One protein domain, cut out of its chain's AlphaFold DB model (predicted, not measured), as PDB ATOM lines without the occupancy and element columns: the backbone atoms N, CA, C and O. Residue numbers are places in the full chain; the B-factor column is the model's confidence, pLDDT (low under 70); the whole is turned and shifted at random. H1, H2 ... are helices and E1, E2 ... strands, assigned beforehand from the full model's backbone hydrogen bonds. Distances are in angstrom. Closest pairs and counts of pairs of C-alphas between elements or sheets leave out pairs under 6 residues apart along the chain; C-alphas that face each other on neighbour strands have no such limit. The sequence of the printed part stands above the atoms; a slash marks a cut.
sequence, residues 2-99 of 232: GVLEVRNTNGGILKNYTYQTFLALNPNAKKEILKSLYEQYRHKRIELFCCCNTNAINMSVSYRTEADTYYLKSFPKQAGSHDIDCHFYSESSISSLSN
ATOM      1  N   GLY A   2     103.947  98.958 142.000       75.38
ATOM      2  CA  GLY A   2     103.793  98.679 143.434       75.38
ATOM      3  C   GLY A   2     103.071  97.374 143.773       75.38
ATOM      4  O   GLY A   2     102.105  96.994 143.107       75.38
ATOM      5  N   VAL A   3     103.504  96.735 144.861       87.62
ATOM      6  CA  VAL A   3     102.818  95.613 145.519       87.62
ATOM      7  C   VAL A   3     102.250  96.108 146.846       87.62
ATOM      8  O   VAL A   3     102.961  96.765 147.606       87.62
ATOM      9  N   LEU A   4     100.973  95.820 147.108       88.94
ATOM     10  CA  LEU A   4     100.365  96.011 148.421       88.94
ATOM     11  C   LEU A   4     100.656  94.778 149.275       88.94
ATOM     12  O   LEU A   4     100.163  93.687 148.989       88.94
ATOM     13  N   GLU A   5     101.416  94.973 150.333       91.94
ATOM     14  CA  GLU A   5     101.762  93.960 151.312       91.94
ATOM     15  C   GLU A   5     100.876  94.114 152.549       91.94
ATOM     16  O   GLU A   5     100.768  95.194 153.136       91.94
ATOM     17  N   VAL A   6     100.209  93.027 152.922       92.56
ATOM     18  CA  VAL A   6      99.376  92.925 154.118       92.56
ATOM     19  C   VAL A   6     100.164  92.153 155.156       92.56
ATOM     20  O   VAL A   6     100.423  90.959 154.983       92.56
ATOM     21  N   ARG A   7     100.536  92.827 156.240       91.44
ATOM     22  CA  ARG A   7     101.264  92.228 157.360       91.44
ATOM     23  C   ARG A   7     100.343  92.044 158.550       91.44
ATOM     24  O   ARG A   7      99.392  92.800 158.713       91.44
ATOM     25  N   ASN A   8     100.621  91.055 159.387       88.62
ATOM     26  CA  ASN A   8     100.102  91.046 160.750       88.62
ATOM     27  C   ASN A   8     100.870  92.070 161.605       88.62
ATOM     28  O   ASN A   8     101.910  92.584 161.199       88.62
ATOM     29  N   THR A   9     100.392  92.319 162.820       78.69
ATOM     30  CA  THR A   9     101.014  93.268 163.761       78.69
ATOM     31  C   THR A   9     102.407  92.873 164.248       78.69
ATOM     32  O   THR A   9     103.080  93.678 164.879       78.69
ATOM     33  N   ASN A  10     102.843  91.640 163.985       83.44
ATOM     34  CA  ASN A  10     104.171  91.147 164.345       83.44
ATOM     35  C   ASN A  10     105.152  91.250 163.159       83.44
ATOM     36  O   ASN A  10     106.227  90.658 163.201       83.44
ATOM     37  N   GLY A  11     104.770  91.943 162.079       80.25
ATOM     38  CA  GLY A  11     105.581  92.118 160.873       80.25
ATOM     39  C   GLY A  11     105.567  90.928 159.907       80.25
ATOM     40  O   GLY A  11     106.215  90.985 158.864       80.25
ATOM     41  N   GLY A  12     104.823  89.860 160.206       87.88
ATOM     42  CA  GLY A  12     104.703  88.694 159.332       87.88
ATOM     43  C   GLY A  12     103.811  88.977 158.125       87.88
ATOM     44  O   GLY A  12     102.691  89.466 158.278       87.88
ATOM     45  N   ILE A  13     104.284  88.634 156.927       92.38
ATOM     46  CA  ILE A  13     103.534  88.806 155.678       92.38
ATOM     47  C   ILE A  13     102.377  87.806 155.640       92.38
ATOM     48  O   ILE A  13     102.589  86.597 155.643       92.38
ATOM     49  N   LEU A  14     101.147  88.314 155.584       90.88
ATOM     50  CA  LEU A  14      99.941  87.501 155.438       90.88
ATOM     51  C   LEU A  14      99.572  87.317 153.970       90.88
ATOM     52  O   LEU A  14      99.142  86.238 153.562       90.88
ATOM     53  N   LYS A  15      99.670  88.393 153.180       92.81
ATOM     54  CA  LYS A  15      99.242  88.385 151.783       92.81
ATOM     55  C   LYS A  15      99.842  89.534 150.992       92.81
ATOM     56  O   LYS A  15      99.937  90.645 151.498       92.81
ATOM     57  N   ASN A  16     100.120  89.277 149.719       90.50
ATOM     58  CA  ASN A  16     100.530  90.293 148.758       90.50
ATOM     59  C   ASN A  16      99.480  90.438 147.662       90.50
ATOM     60  O   ASN A  16      98.955  89.448 147.147       90.50
ATOM     61  N   TYR A  17      99.196  91.679 147.289       86.50
ATOM     62  CA  TYR A  17      98.322  92.018 146.181       86.50
ATOM     63  C   TYR A  17      99.080  92.900 145.199       86.50
ATOM     64  O   TYR A  17      99.436  94.040 145.504       86.50
ATOM     65  N   THR A  18      99.308  92.391 143.992       84.06
ATOM     66  CA  THR A  18      99.819  93.230 142.908       84.06
ATOM     67  C   THR A  18      98.674  94.045 142.311       84.06
ATOM     68  O   THR A  18      97.498  93.675 142.401       84.06
ATOM     69  N   TYR A  19      99.009  95.156 141.658       73.38
ATOM     70  CA  TYR A  19      98.017  95.938 140.921       73.38
ATOM     71  C   TYR A  19      97.310  95.109 139.833       73.38
ATOM     72  O   TYR A  19      96.093  95.198 139.678       73.38
ATOM     73  N   GLN A  20      98.047  94.232 139.144       74.62
ATOM     74  CA  GLN A  20      97.492  93.331 138.130       74.62
ATOM     75  C   GLN A  20      96.457  92.368 138.722       74.62
ATOM     76  O   GLN A  20      95.391  92.178 138.138       74.62
ATOM     77  N   THR A  21      96.716  91.826 139.919       77.25
ATOM     78  CA  THR A  21      95.735  90.997 140.633       77.25
ATOM     79  C   THR A  21      94.458  91.783 140.923       77.25
ATOM     80  O   THR A  21      93.370  91.249 140.755       77.25
ATOM     81  N   PHE A  22      94.559  93.058 141.308       73.44
ATOM     82  CA  PHE A  22      93.383  93.903 141.533       73.44
ATOM     83  C   PHE A  22      92.615  94.263 140.254       73.44
ATOM     84  O   PHE A  22      91.398  94.422 140.326       73.44
ATOM     85  N   LEU A  23      93.296  94.400 139.111       70.12
ATOM     86  CA  LEU A  23      92.663  94.672 137.815       70.12
ATOM     87  C   LEU A  23      91.915  93.465 137.247       70.12
ATOM     88  O   LEU A  23      90.874  93.638 136.623       70.12
ATOM     89  N   ALA A  24      92.430  92.257 137.471       77.19
ATOM     90  CA  ALA A  24      91.795  91.029 136.999       77.19
ATOM     91  C   ALA A  24      90.494  90.695 137.757       77.19
ATOM     92  O   ALA A  24      89.693  89.881 137.298       77.19
ATOM     93  N   LEU A  25      90.275  91.304 138.926       78.56
ATOM     94  CA  LEU A  25      89.081  91.083 139.732       78.56
ATOM     95  C   LEU A  25      87.894  91.889 139.208       78.56
ATOM     96  O   LEU A  25      87.998  93.079 138.909       78.56
ATOM     97  N   ASN A  26      86.720  91.259 139.208       85.06
ATOM     98  CA  ASN A  26      85.478  91.986 138.980       85.06
ATOM     99  C   ASN A  26      85.211  93.007 140.118       85.06
ATOM    100  O   ASN A  26      85.732  92.856 141.233       85.06
ATOM    101  N   PRO A  27      84.375  94.037 139.876       78.31
ATOM    102  CA  PRO A  27      84.148  95.114 140.842       78.31
ATOM    103  C   PRO A  27      83.655  94.652 142.221       78.31
ATOM    104  O   PRO A  27      84.062  95.217 143.237       78.31
ATOM    105  N   ASN A  28      82.824  93.605 142.278       81.19
ATOM    106  CA  ASN A  28      82.274  93.088 143.535       81.19
ATOM    107  C   ASN A  28      83.347  92.379 144.368       81.19
ATOM    108  O   ASN A  28      83.502  92.673 145.551       81.19
ATOM    109  N   ALA A  29      84.141  91.503 143.749       84.56
ATOM    110  CA  ALA A  29      85.240  90.815 144.424       84.56
ATOM    111  C   ALA A  29      86.280  91.811 144.959       84.56
ATOM    112  O   ALA A  29      86.761  91.690 146.087       84.56
ATOM    113  N   LYS A  30      86.573  92.850 144.173       82.44
ATOM    114  CA  LYS A  30      87.442  93.955 144.578       82.44
ATOM    115  C   LYS A  30      86.888  94.708 145.793       82.44
ATOM    116  O   LYS A  30      87.641  94.984 146.727       82.44
ATOM    117  N   LYS A  31      85.585  95.011 145.802       82.62
ATOM    118  CA  LYS A  31      84.910  95.664 146.932       82.62
ATOM    119  C   LYS A  31      84.981  94.818 148.204       82.62
ATOM    120  O   LYS A  31      85.348  95.357 149.243       82.62
ATOM    121  N   GLU A  32      84.699  93.520 148.125       88.00
ATOM    122  CA  GLU A  32      84.738  92.627 149.293       88.00
ATOM    123  C   GLU A  32      86.150  92.480 149.871       88.00
ATOM    124  O   GLU A  32      86.328  92.522 151.088       88.00
ATOM    125  N   ILE A  33      87.180  92.407 149.019       89.50
ATOM    126  CA  ILE A  33      88.575  92.408 149.482       89.50
ATOM    127  C   ILE A  33      88.895  93.707 150.221       89.50
ATOM    128  O   ILE A  33      89.399  93.664 151.340       89.50
ATOM    129  N   LEU A  34      88.590  94.863 149.628       87.38
ATOM    130  CA  LEU A  34      88.893  96.153 150.252       87.38
ATOM    131  C   LEU A  34      88.077  96.387 151.531       87.38
ATOM    132  O   LEU A  34      88.606  96.956 152.481       87.38
ATOM    133  N   LYS A  35      86.835  95.899 151.594       88.44
ATOM    134  CA  LYS A  35      86.012  95.901 152.808       88.44
ATOM    135  C   LYS A  35      86.624  95.033 153.908       88.44
ATOM    136  O   LYS A  35      86.751  95.489 155.039       88.44
ATOM    137  N   SER A  36      87.054  93.817 153.577       90.75
ATOM    138  CA  SER A  36      87.715  92.927 154.537       90.75
ATOM    139  C   SER A  36      89.015  93.533 155.069       90.75
ATOM    140  O   SER A  36      89.254  93.527 156.277       90.75
ATOM    141  N   LEU A  37      89.834  94.117 154.186       89.69
ATOM    142  CA  LEU A  37      91.036  94.848 154.589       89.69
ATOM    143  C   LEU A  37      90.679  96.047 155.470       89.69
ATOM    144  O   LEU A  37      91.349  96.281 156.470       89.69
ATOM    145  N   TYR A  38      89.608  96.776 155.147       86.31
ATOM    146  CA  TYR A  38      89.124  97.894 155.951       86.31
ATOM    147  C   TYR A  38      88.760  97.481 157.376       86.31
ATOM    148  O   TYR A  38      89.230  98.102 158.329       86.31
ATOM    149  N   GLU A  39      87.980  96.415 157.540       84.62
ATOM    150  CA  GLU A  39      87.599  95.904 158.859       84.62
ATOM    151  C   GLU A  39      88.825  95.436 159.656       84.62
ATOM    152  O   GLU A  39      89.013  95.836 160.806       84.62
ATOM    153  N   GLN A  40      89.708  94.648 159.039       85.44
ATOM    154  CA  GLN A  40      90.917  94.144 159.695       85.44
ATOM    155  C   GLN A  40      91.883  95.268 160.092       85.44
ATOM    156  O   GLN A  40      92.405  95.257 161.209       85.44
ATOM    157  N   TYR A  41      92.090  96.249 159.211       82.50
ATOM    158  CA  TYR A  41      92.946  97.408 159.460       82.50
ATOM    159  C   TYR A  41      92.395  98.268 160.605       82.50
ATOM    160  O   TYR A  41      93.119  98.600 161.540       82.50
ATOM    161  N   ARG A  42      91.083  98.557 160.609       73.94
ATOM    162  CA  ARG A  42      90.426  99.299 161.704       73.94
ATOM    163  C   ARG A  42      90.498  98.560 163.044       73.94
ATOM    164  O   ARG A  42      90.531  99.208 164.086       73.94
ATOM    165  N   HIS A  43      90.543  97.231 163.023       75.69
ATOM    166  CA  HIS A  43      90.727  96.400 164.212       75.69
ATOM    167  C   HIS A  43      92.196  96.113 164.557       75.69
ATOM    168  O   HIS A  43      92.438  95.285 165.434       75.69
ATOM    169  N   LYS A  44      93.165  96.770 163.897       70.75
ATOM    170  CA  LYS A  44      94.612  96.563 164.098       70.75
ATOM    171  C   LYS A  44      95.029  95.100 164.009       70.75
ATOM    172  O   LYS A  44      95.911  94.650 164.723       70.75
ATOM    173  N   ARG A  45      94.363  94.325 163.158       81.62
ATOM    174  CA  ARG A  45      94.761  92.938 162.888       81.62
ATOM    175  C   ARG A  45      95.822  92.871 161.801       81.62
ATOM    176  O   ARG A  45      96.543  91.883 161.717       81.62
ATOM    177  N   ILE A  46      95.886  93.920 160.983       86.62
ATOM    178  CA  ILE A  46      96.804  94.028 159.865       86.62
ATOM    179  C   ILE A  46      97.397  95.427 159.755       86.62
ATOM    180  O   ILE A  46      96.774  96.418 160.141       86.62
ATOM    181  N   GLU A  47      98.557  95.480 159.124       86.69
ATOM    182  CA  GLU A  47      99.205  96.679 158.617       86.69
ATOM    183  C   GLU A  47      99.317  96.570 157.094       86.69
ATOM    184  O   GLU A  47      99.403  95.470 156.538       86.69
ATOM    185  N   LEU A  48      99.270  97.708 156.406       88.31
ATOM    186  CA  LEU A  48      99.273  97.769 154.950       88.31
ATOM    187  C   LEU A  48     100.485  98.567 154.489       88.31
ATOM    188  O   LEU A  48     100.683  99.695 154.937       88.31
ATOM    189  N   PHE A  49     101.248  98.011 153.554       87.81
ATOM    190  CA  PHE A  49     102.430  98.659 153.000       87.81
ATOM    191  C   PHE A  49     102.415  98.612 151.481       87.81
ATOM    192  O   PHE A  49     101.936  97.656 150.878       87.81
ATOM    193  N   CYS A  50     102.960  99.641 150.848       86.62
ATOM    194  CA  CYS A  50     103.322  99.604 149.447       86.62
ATOM    195  C   CYS A  50     104.831  99.400 149.329       86.62
ATOM    196  O   CYS A  50     105.612 100.231 149.783       86.62
ATOM    197  N   CYS A  51     105.227  98.320 148.665       88.19
ATOM    198  CA  CYS A  51     106.625  97.953 148.441       88.19
ATOM    199  C   CYS A  51     107.034  98.286 147.001       88.19
ATOM    200  O   CYS A  51     107.509  97.432 146.260       88.19
ATOM    201  N   CYS A  52     106.720  99.506 146.553       83.06
ATOM    202  CA  CYS A  52     107.070  99.954 145.201       83.06
ATOM    203  C   CYS A  52     108.501 100.471 145.084       83.06
ATOM    204  O   CYS A  52     109.045 100.394 143.997       83.06
ATOM    205  N   ASN A  53     109.079 100.932 146.193       79.75
ATOM    206  CA  ASN A  53     110.454 101.396 146.313       79.75
ATOM    207  C   ASN A  53     111.175 100.529 147.370       79.75
ATOM    208  O   ASN A  53     110.551  99.721 148.060       79.75
ATOM    209  N   THR A  54     112.485 100.719 147.518       74.50
ATOM    210  CA  THR A  54     113.355 100.143 148.558       74.50
ATOM    211  C   THR A  54     112.812 100.298 149.980       74.50
ATOM    212  O   THR A  54     113.011  99.409 150.805       74.50
ATOM    213  N   ASN A  55     112.081 101.378 150.260       78.62
ATOM    214  CA  ASN A  55     111.386 101.572 151.527       78.62
ATOM    215  C   ASN A  55     109.922 101.128 151.429       78.62
ATOM    216  O   ASN A  55     109.208 101.502 150.498       78.62
ATOM    217  N   ALA A  56     109.458 100.387 152.439       83.25
ATOM    218  CA  ALA A  56     108.042 100.082 152.603       83.25
ATOM    219  C   ALA A  56     107.281 101.359 152.991       83.25
ATOM    220  O   ALA A  56     107.595 102.001 153.994       83.25
ATOM    221  N   ILE A  57     106.284 101.727 152.194       82.00
ATOM    222  CA  ILE A  57     105.498 102.950 152.387       82.00
ATOM    223  C   ILE A  57     104.206 102.586 153.099       82.00
ATOM    224  O   ILE A  57     103.506 101.677 152.652       82.00
ATOM    225  N   ASN A  58     103.850 103.288 154.174       80.75
ATOM    226  CA  ASN A  58     102.641 102.955 154.914       80.75
ATOM    227  C   ASN A  58     101.406 103.299 154.088       80.75
ATOM    228  O   ASN A  58     101.236 104.412 153.578       80.75
ATOM    229  N   MET A  59     100.501 102.335 154.027       80.94
ATOM    230  CA  MET A  59      99.211 102.452 153.379       80.94
ATOM    231  C   MET A  59      98.103 102.372 154.424       80.94
ATOM    232  O   MET A  59      98.224 101.777 155.493       80.94
ATOM    233  N   SER A  60      96.974 102.966 154.090       76.12
ATOM    234  CA  SER A  60      95.725 102.854 154.822       76.12
ATOM    235  C   SER A  60      94.611 102.509 153.845       76.12
ATOM    236  O   SER A  60      94.730 102.693 152.630       76.12
ATOM    237  N   VAL A  61      93.514 101.999 154.384       81.56
ATOM    238  CA  VAL A  61      92.289 101.734 153.636       81.56
ATOM    239  C   VAL A  61      91.161 102.551 154.251       81.56
ATOM    240  O   VAL A  61      91.016 102.645 155.470       81.56
ATOM    241  N   SER A  62      90.378 103.194 153.399       74.06
ATOM    242  CA  SER A  62      89.337 104.151 153.759       74.06
ATOM    243  C   SER A  62      88.023 103.812 153.064       74.06
ATOM    244  O   SER A  62      87.996 103.060 152.089       74.06
ATOM    245  N   TYR A  63      86.925 104.367 153.576       74.12
ATOM    246  CA  TYR A  63      85.573 104.134 153.070       74.12
ATOM    247  C   TYR A  63      84.894 105.457 152.696       74.12
ATOM    248  O   TYR A  63      84.935 106.413 153.473       74.12
ATOM    249  N   ARG A  64      84.267 105.512 151.515       65.19
ATOM    250  CA  ARG A  64      83.442 106.630 151.034       65.19
ATOM    251  C   ARG A  64      81.973 106.241 151.111       65.19
ATOM    252  O   ARG A  64      81.506 105.404 150.342       65.19
ATOM    253  N   THR A  65      81.240 106.904 151.996       62.22
ATOM    254  CA  THR A  65      79.817 106.637 152.235       62.22
ATOM    255  C   THR A  65      78.928 106.916 151.024       62.22
ATOM    256  O   THR A  65      77.979 106.177 150.796       62.22
ATOM    257  N   GLU A  66      79.206 107.981 150.268       55.16
ATOM    258  CA  GLU A  66      78.340 108.450 149.172       55.16
ATOM    259  C   GLU A  66      78.286 107.463 148.007       55.16
ATOM    260  O   GLU A  66      77.223 107.189 147.461       55.16
ATOM    261  N   ALA A  67      79.446 106.908 147.656       61.69
ATOM    262  CA  ALA A  67      79.591 105.943 146.574       61.69
ATOM    263  C   ALA A  67      79.591 104.488 147.071       61.69
ATOM    264  O   ALA A  67      79.713 103.575 146.262       61.69
ATOM    265  N   ASP A  68      79.509 104.267 148.387       69.12
ATOM    266  CA  ASP A  68      79.670 102.958 149.027       69.12
ATOM    267  C   ASP A  68      80.919 102.196 148.527       69.12
ATOM    268  O   ASP A  68      80.870 101.031 148.115       69.12
ATOM    269  N   THR A  69      82.057 102.898 148.521       68.50
ATOM    270  CA  THR A  69      83.331 102.418 147.958       68.50
ATOM    271  C   THR A  69      84.451 102.430 148.986       68.50
ATOM    272  O   THR A  69      84.553 103.326 149.821       68.50
ATOM    273  N   TYR A  70      85.325 101.433 148.899       79.69
ATOM    274  CA  TYR A  70      86.544 101.333 149.697       79.69
ATOM    275  C   TYR A  70      87.747 101.660 148.824       79.69
ATOM    276  O   TYR A  70      87.738 101.384 147.622       79.69
ATOM    277  N   TYR A  71      88.780 102.241 149.421       76.94
ATOM    278  CA  TYR A  71      89.947 102.694 148.680       76.94
ATOM    279  C   TYR A  71      91.208 102.673 149.521       76.94
ATOM    280  O   TYR A  71      91.157 102.854 150.735       76.94
ATOM    281  N   LEU A  72      92.339 102.439 148.864       78.56
ATOM    282  CA  LEU A  72      93.651 102.507 149.496       78.56
ATOM    283  C   LEU A  72      94.163 103.939 149.407       78.56
ATOM    284  O   LEU A  72      93.791 104.667 148.494       78.56
ATOM    285  N   LYS A  73      95.015 104.357 150.330       73.56
ATOM    286  CA  LYS A  73      95.769 105.609 150.226       73.56
ATOM    287  C   LYS A  73      97.042 105.510 151.051       73.56
ATOM    288  O   LYS A  73      97.056 104.796 152.053       73.56
ATOM    289  N   SER A  74      98.090 106.212 150.652       69.94
ATOM    290  CA  SER A  74      99.275 106.370 151.493       69.94
ATOM    291  C   SER A  74      98.970 107.243 152.709       69.94
ATOM    292  O   SER A  74      97.978 107.982 152.741       69.94
ATOM    293  N   PHE A  75      99.799 107.130 153.744       61.31
ATOM    294  CA  PHE A  75      99.719 108.046 154.879       61.31
ATOM    295  C   PHE A  75     100.021 109.492 154.442       61.31
ATOM    296  O   PHE A  75     100.763 109.705 153.474       61.31
ATOM    297  N   PRO A  76      99.470 110.506 155.141       53.31
ATOM    298  CA  PRO A  76      99.749 111.905 154.840       53.31
ATOM    299  C   PRO A  76     101.254 112.163 154.720       53.31
ATOM    300  O   PRO A  76     102.043 111.664 155.520       53.31
ATOM    301  N   LYS A  77     101.647 112.946 153.709       55.66
ATOM    302  CA  LYS A  77     103.048 113.285 153.383       55.66
ATOM    303  C   LYS A  77     103.928 112.116 152.906       55.66
ATOM    304  O   LYS A  77     105.085 112.355 152.582       55.66
ATOM    305  N   GLN A  78     103.401 110.894 152.783       64.25
ATOM    306  CA  GLN A  78     104.139 109.742 152.237       64.25
ATOM    307  C   GLN A  78     103.851 109.476 150.754       64.25
ATOM    308  O   GLN A  78     104.478 108.617 150.141       64.25
ATOM    309  N   ALA A  79     102.928 110.228 150.147       64.81
ATOM    310  CA  ALA A  79     102.608 110.090 148.730       64.81
ATOM    311  C   ALA A  79     103.847 110.282 147.835       64.81
ATOM    312  O   ALA A  79     104.075 109.470 146.950       64.81
ATOM    313  N   GLY A  80     104.691 111.277 148.132       65.75
ATOM    314  CA  GLY A  80     105.947 111.534 147.411       65.75
ATOM    315  C   GLY A  80     107.042 110.478 147.602       65.75
ATOM    316  O   GLY A  80     108.076 110.567 146.952       65.75
ATOM    317  N   SER A  81     106.850 109.498 148.490       75.25
ATOM    318  CA  SER A  81     107.814 108.412 148.721       75.25
ATOM    319  C   SER A  81     107.633 107.235 147.763       75.25
ATOM    320  O   SER A  81     108.496 106.358 147.711       75.25
ATOM    321  N   HIS A  82     106.517 107.189 147.033       78.75
ATOM    322  CA  HIS A  82     106.304 106.175 146.009       78.75
ATOM    323  C   HIS A  82     107.148 106.464 144.774       78.75
ATOM    324  O   HIS A  82     107.383 107.618 144.422       78.75
ATOM    325  N   ASP A  83     107.513 105.399 144.063       79.88
ATOM    326  CA  ASP A  83     107.982 105.525 142.689       79.88
ATOM    327  C   ASP A  83     106.909 106.201 141.829       79.88
ATOM    328  O   ASP A  83     105.713 105.951 142.002       79.88
ATOM    329  N   ILE A  84     107.342 107.015 140.865       74.00
ATOM    330  CA  ILE A  84     106.443 107.787 139.996       74.00
ATOM    331  C   ILE A  84     105.478 106.893 139.197       74.00
ATOM    332  O   ILE A  84     104.326 107.259 138.979       74.00
ATOM    333  N   ASP A  85     105.914 105.674 138.867       72.62
ATOM    334  CA  ASP A  85     105.123 104.660 138.158       72.62
ATOM    335  C   ASP A  85     104.342 103.737 139.112       72.62
ATOM    336  O   ASP A  85     103.854 102.660 138.738       72.62
ATOM    337  N   CYS A  86     104.261 104.086 140.395       76.31
ATOM    338  CA  CYS A  86     103.498 103.312 141.350       76.31
ATOM    339  C   CYS A  86     102.004 103.583 141.191       76.31
ATOM    340  O   CYS A  86     101.521 104.687 141.395       76.31
ATOM    341  N   HIS A  87     101.229 102.525 140.971       71.88
ATOM    342  CA  HIS A  87      99.765 102.597 140.914       71.88
ATOM    343  C   HIS A  87      99.088 103.031 142.228       71.88
ATOM    344  O   HIS A  87      97.875 103.215 142.272       71.88
ATOM    345  N   PHE A  88      99.853 103.153 143.313       67.44
ATOM    346  CA  PHE A  88      99.386 103.673 144.595       67.44
ATOM    347  C   PHE A  88      99.812 105.136 144.833       67.44
ATOM    348  O   PHE A  88      99.507 105.680 145.893       67.44
ATOM    349  N   TYR A  89     100.483 105.773 143.862       62.50
ATOM    350  CA  TYR A  89     100.931 107.164 143.918       62.50
ATOM    351  C   TYR A  89      99.758 108.160 143.803       62.50
ATOM    352  O   TYR A  89      98.949 108.109 142.876       62.50
ATOM    353  N   SER A  90      99.693 109.024 144.822       55.19
ATOM    354  CA  SER A  90      98.952 110.278 145.075       55.19
ATOM    355  C   SER A  90      97.535 110.560 144.541       55.19
ATOM    356  O   SER A  90      96.843 111.323 145.203       55.19
ATOM    357  N   GLU A  91      97.030 110.004 143.442       41.38
ATOM    358  CA  GLU A  91      95.682 110.360 142.935       41.38
ATOM    359  C   GLU A  91      94.875 109.183 142.371       41.38
ATOM    360  O   GLU A  91      93.660 109.299 142.198       41.38
ATOM    361  N   SER A  92      95.507 108.028 142.141       40.44
ATOM    362  CA  SER A  92      94.902 106.893 141.434       40.44
ATOM    363  C   SER A  92      94.835 105.590 142.233       40.44
ATOM    364  O   SER A  92      94.863 104.486 141.691       40.44
ATOM    365  N   SER A  93      94.700 105.689 143.553       44.47
ATOM    366  CA  SER A  93      94.738 104.538 144.449       44.47
ATOM    367  C   SER A  93      93.472 103.667 144.377       44.47
ATOM    368  O   SER A  93      92.575 103.752 145.206       44.47
ATOM    369  N   ILE A  94      93.386 102.787 143.377       44.66
ATOM    370  CA  ILE A  94      92.421 101.677 143.207       44.66
ATOM    371  C   ILE A  94      90.905 102.045 143.275       44.66
ATOM    372  O   ILE A  94      90.072 101.215 142.904       44.66
ATOM    373  N   SER A  95      90.515 103.287 143.581       35.62
ATOM    374  CA  SER A  95      89.132 103.794 143.540       35.62
ATOM    375  C   SER A  95      88.976 105.161 142.857       35.62
ATOM    376  O   SER A  95      87.949 105.822 143.039       35.62
ATOM    377  N   SER A  96      89.967 105.642 142.110       32.34
ATOM    378  CA  SER A  96      89.962 106.990 141.528       32.34
ATOM    379  C   SER A  96      89.082 107.119 140.277       32.34
ATOM    380  O   SER A  96      89.498 107.641 139.249       32.34
ATOM    381  N   LEU A  97      87.837 106.666 140.363       31.11
ATOM    382  CA  LEU A  97      86.759 107.185 139.531       31.11
ATOM    383  C   LEU A  97      85.871 108.055 140.425       31.11
ATOM    384  O   LEU A  97      84.746 107.695 140.747       31.11
ATOM    385  N   SER A  98      86.407 109.168 140.928       34.12
ATOM    386  CA  SER A  98      85.596 110.335 141.315       34.12
ATOM    387  C   SER A  98      86.472 111.509 141.752       34.12
ATOM    388  O   SER A  98      87.236 111.432 142.714       34.12
ATOM    389  N   ASN A  99      86.284 112.605 141.019       32.75
ATOM    390  CA  ASN A  99      86.912 113.923 141.083       32.75
ATOM    391  C   ASN A  99      86.670 114.686 142.406       32.75
ATOM    392  O   ASN A  99      86.148 115.799 142.376       32.75
TER     393      ASN A  99
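What this domain is: This is residues 2 to 99 of the 232 residues of an uncharacterized protein of Bacillus wiedmannii (UniProt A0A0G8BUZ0). A five-stranded sheet curls like part of a barrel, and the long helix H2 packs on one face of it, mostly at E4 and E5: two layers. Short H1 joins the end of edge strand E2 to H2, and residues 75 to 99 have no named element. The 98 printed residues hold E1 E2 H1 H2 E3 E4 E5 along the chain; the sheet, antiparallel, has the order E2 - E1 - E3 - E4 - E5. The class is mixed; the whole is compact, radius of gyration of the C-alphas 12.6 A, spans 34 by 29 by 26 A.

Where its parts are: Find C-alpha 3 at (102.818, 95.613, 145.519), where E1, residues 3 to 8, begins its 16.1 A. Next come E2, 13 to 18, 14.0 A; H1, 19 to 24, 8.8 A; H2, 27 to 42, 22.2 A; E3, 46 to 50, 13.5 A; and E4, 57 to 64, 22.4 A. E5, 69 to 74, 16.8 A, ends at C-alpha 74 (99.275, 106.370, 151.493).

How they stand to each other: In hairpin E1 and E2, look for N 4 and O 17, 2.8 A; E1 and E3 have N 5 and O 49, 2.8 A. E3, E4 and E5 form a meander, each strand the antiparallel neighbour of the one before: see N 50 and O 57, 2.8 A, and N 60 and O 73, 2.7 A. E2, H1 H2, E3 is a split strand-helix-strand unit, E1 between its strands, with a right-handed crossover. H2 is on the sheet; its closest C-alphas to E4 are Tyr 38 and Val 61, 5.5 A. H1 is only just not on it, with 4 pairs of C-alphas within 10 A. Every O i to N i+4 pair is within hydrogen-bond range in H1 and H2.

The domain as a whole: The C-alphas farthest apart, Asn 10 and Asn 99, are 36.8 A apart. The printed part has no cut, and no link is long. Model pLDDT is under 70 at residues 64 to 69, 74 to 80 and 88 to 99.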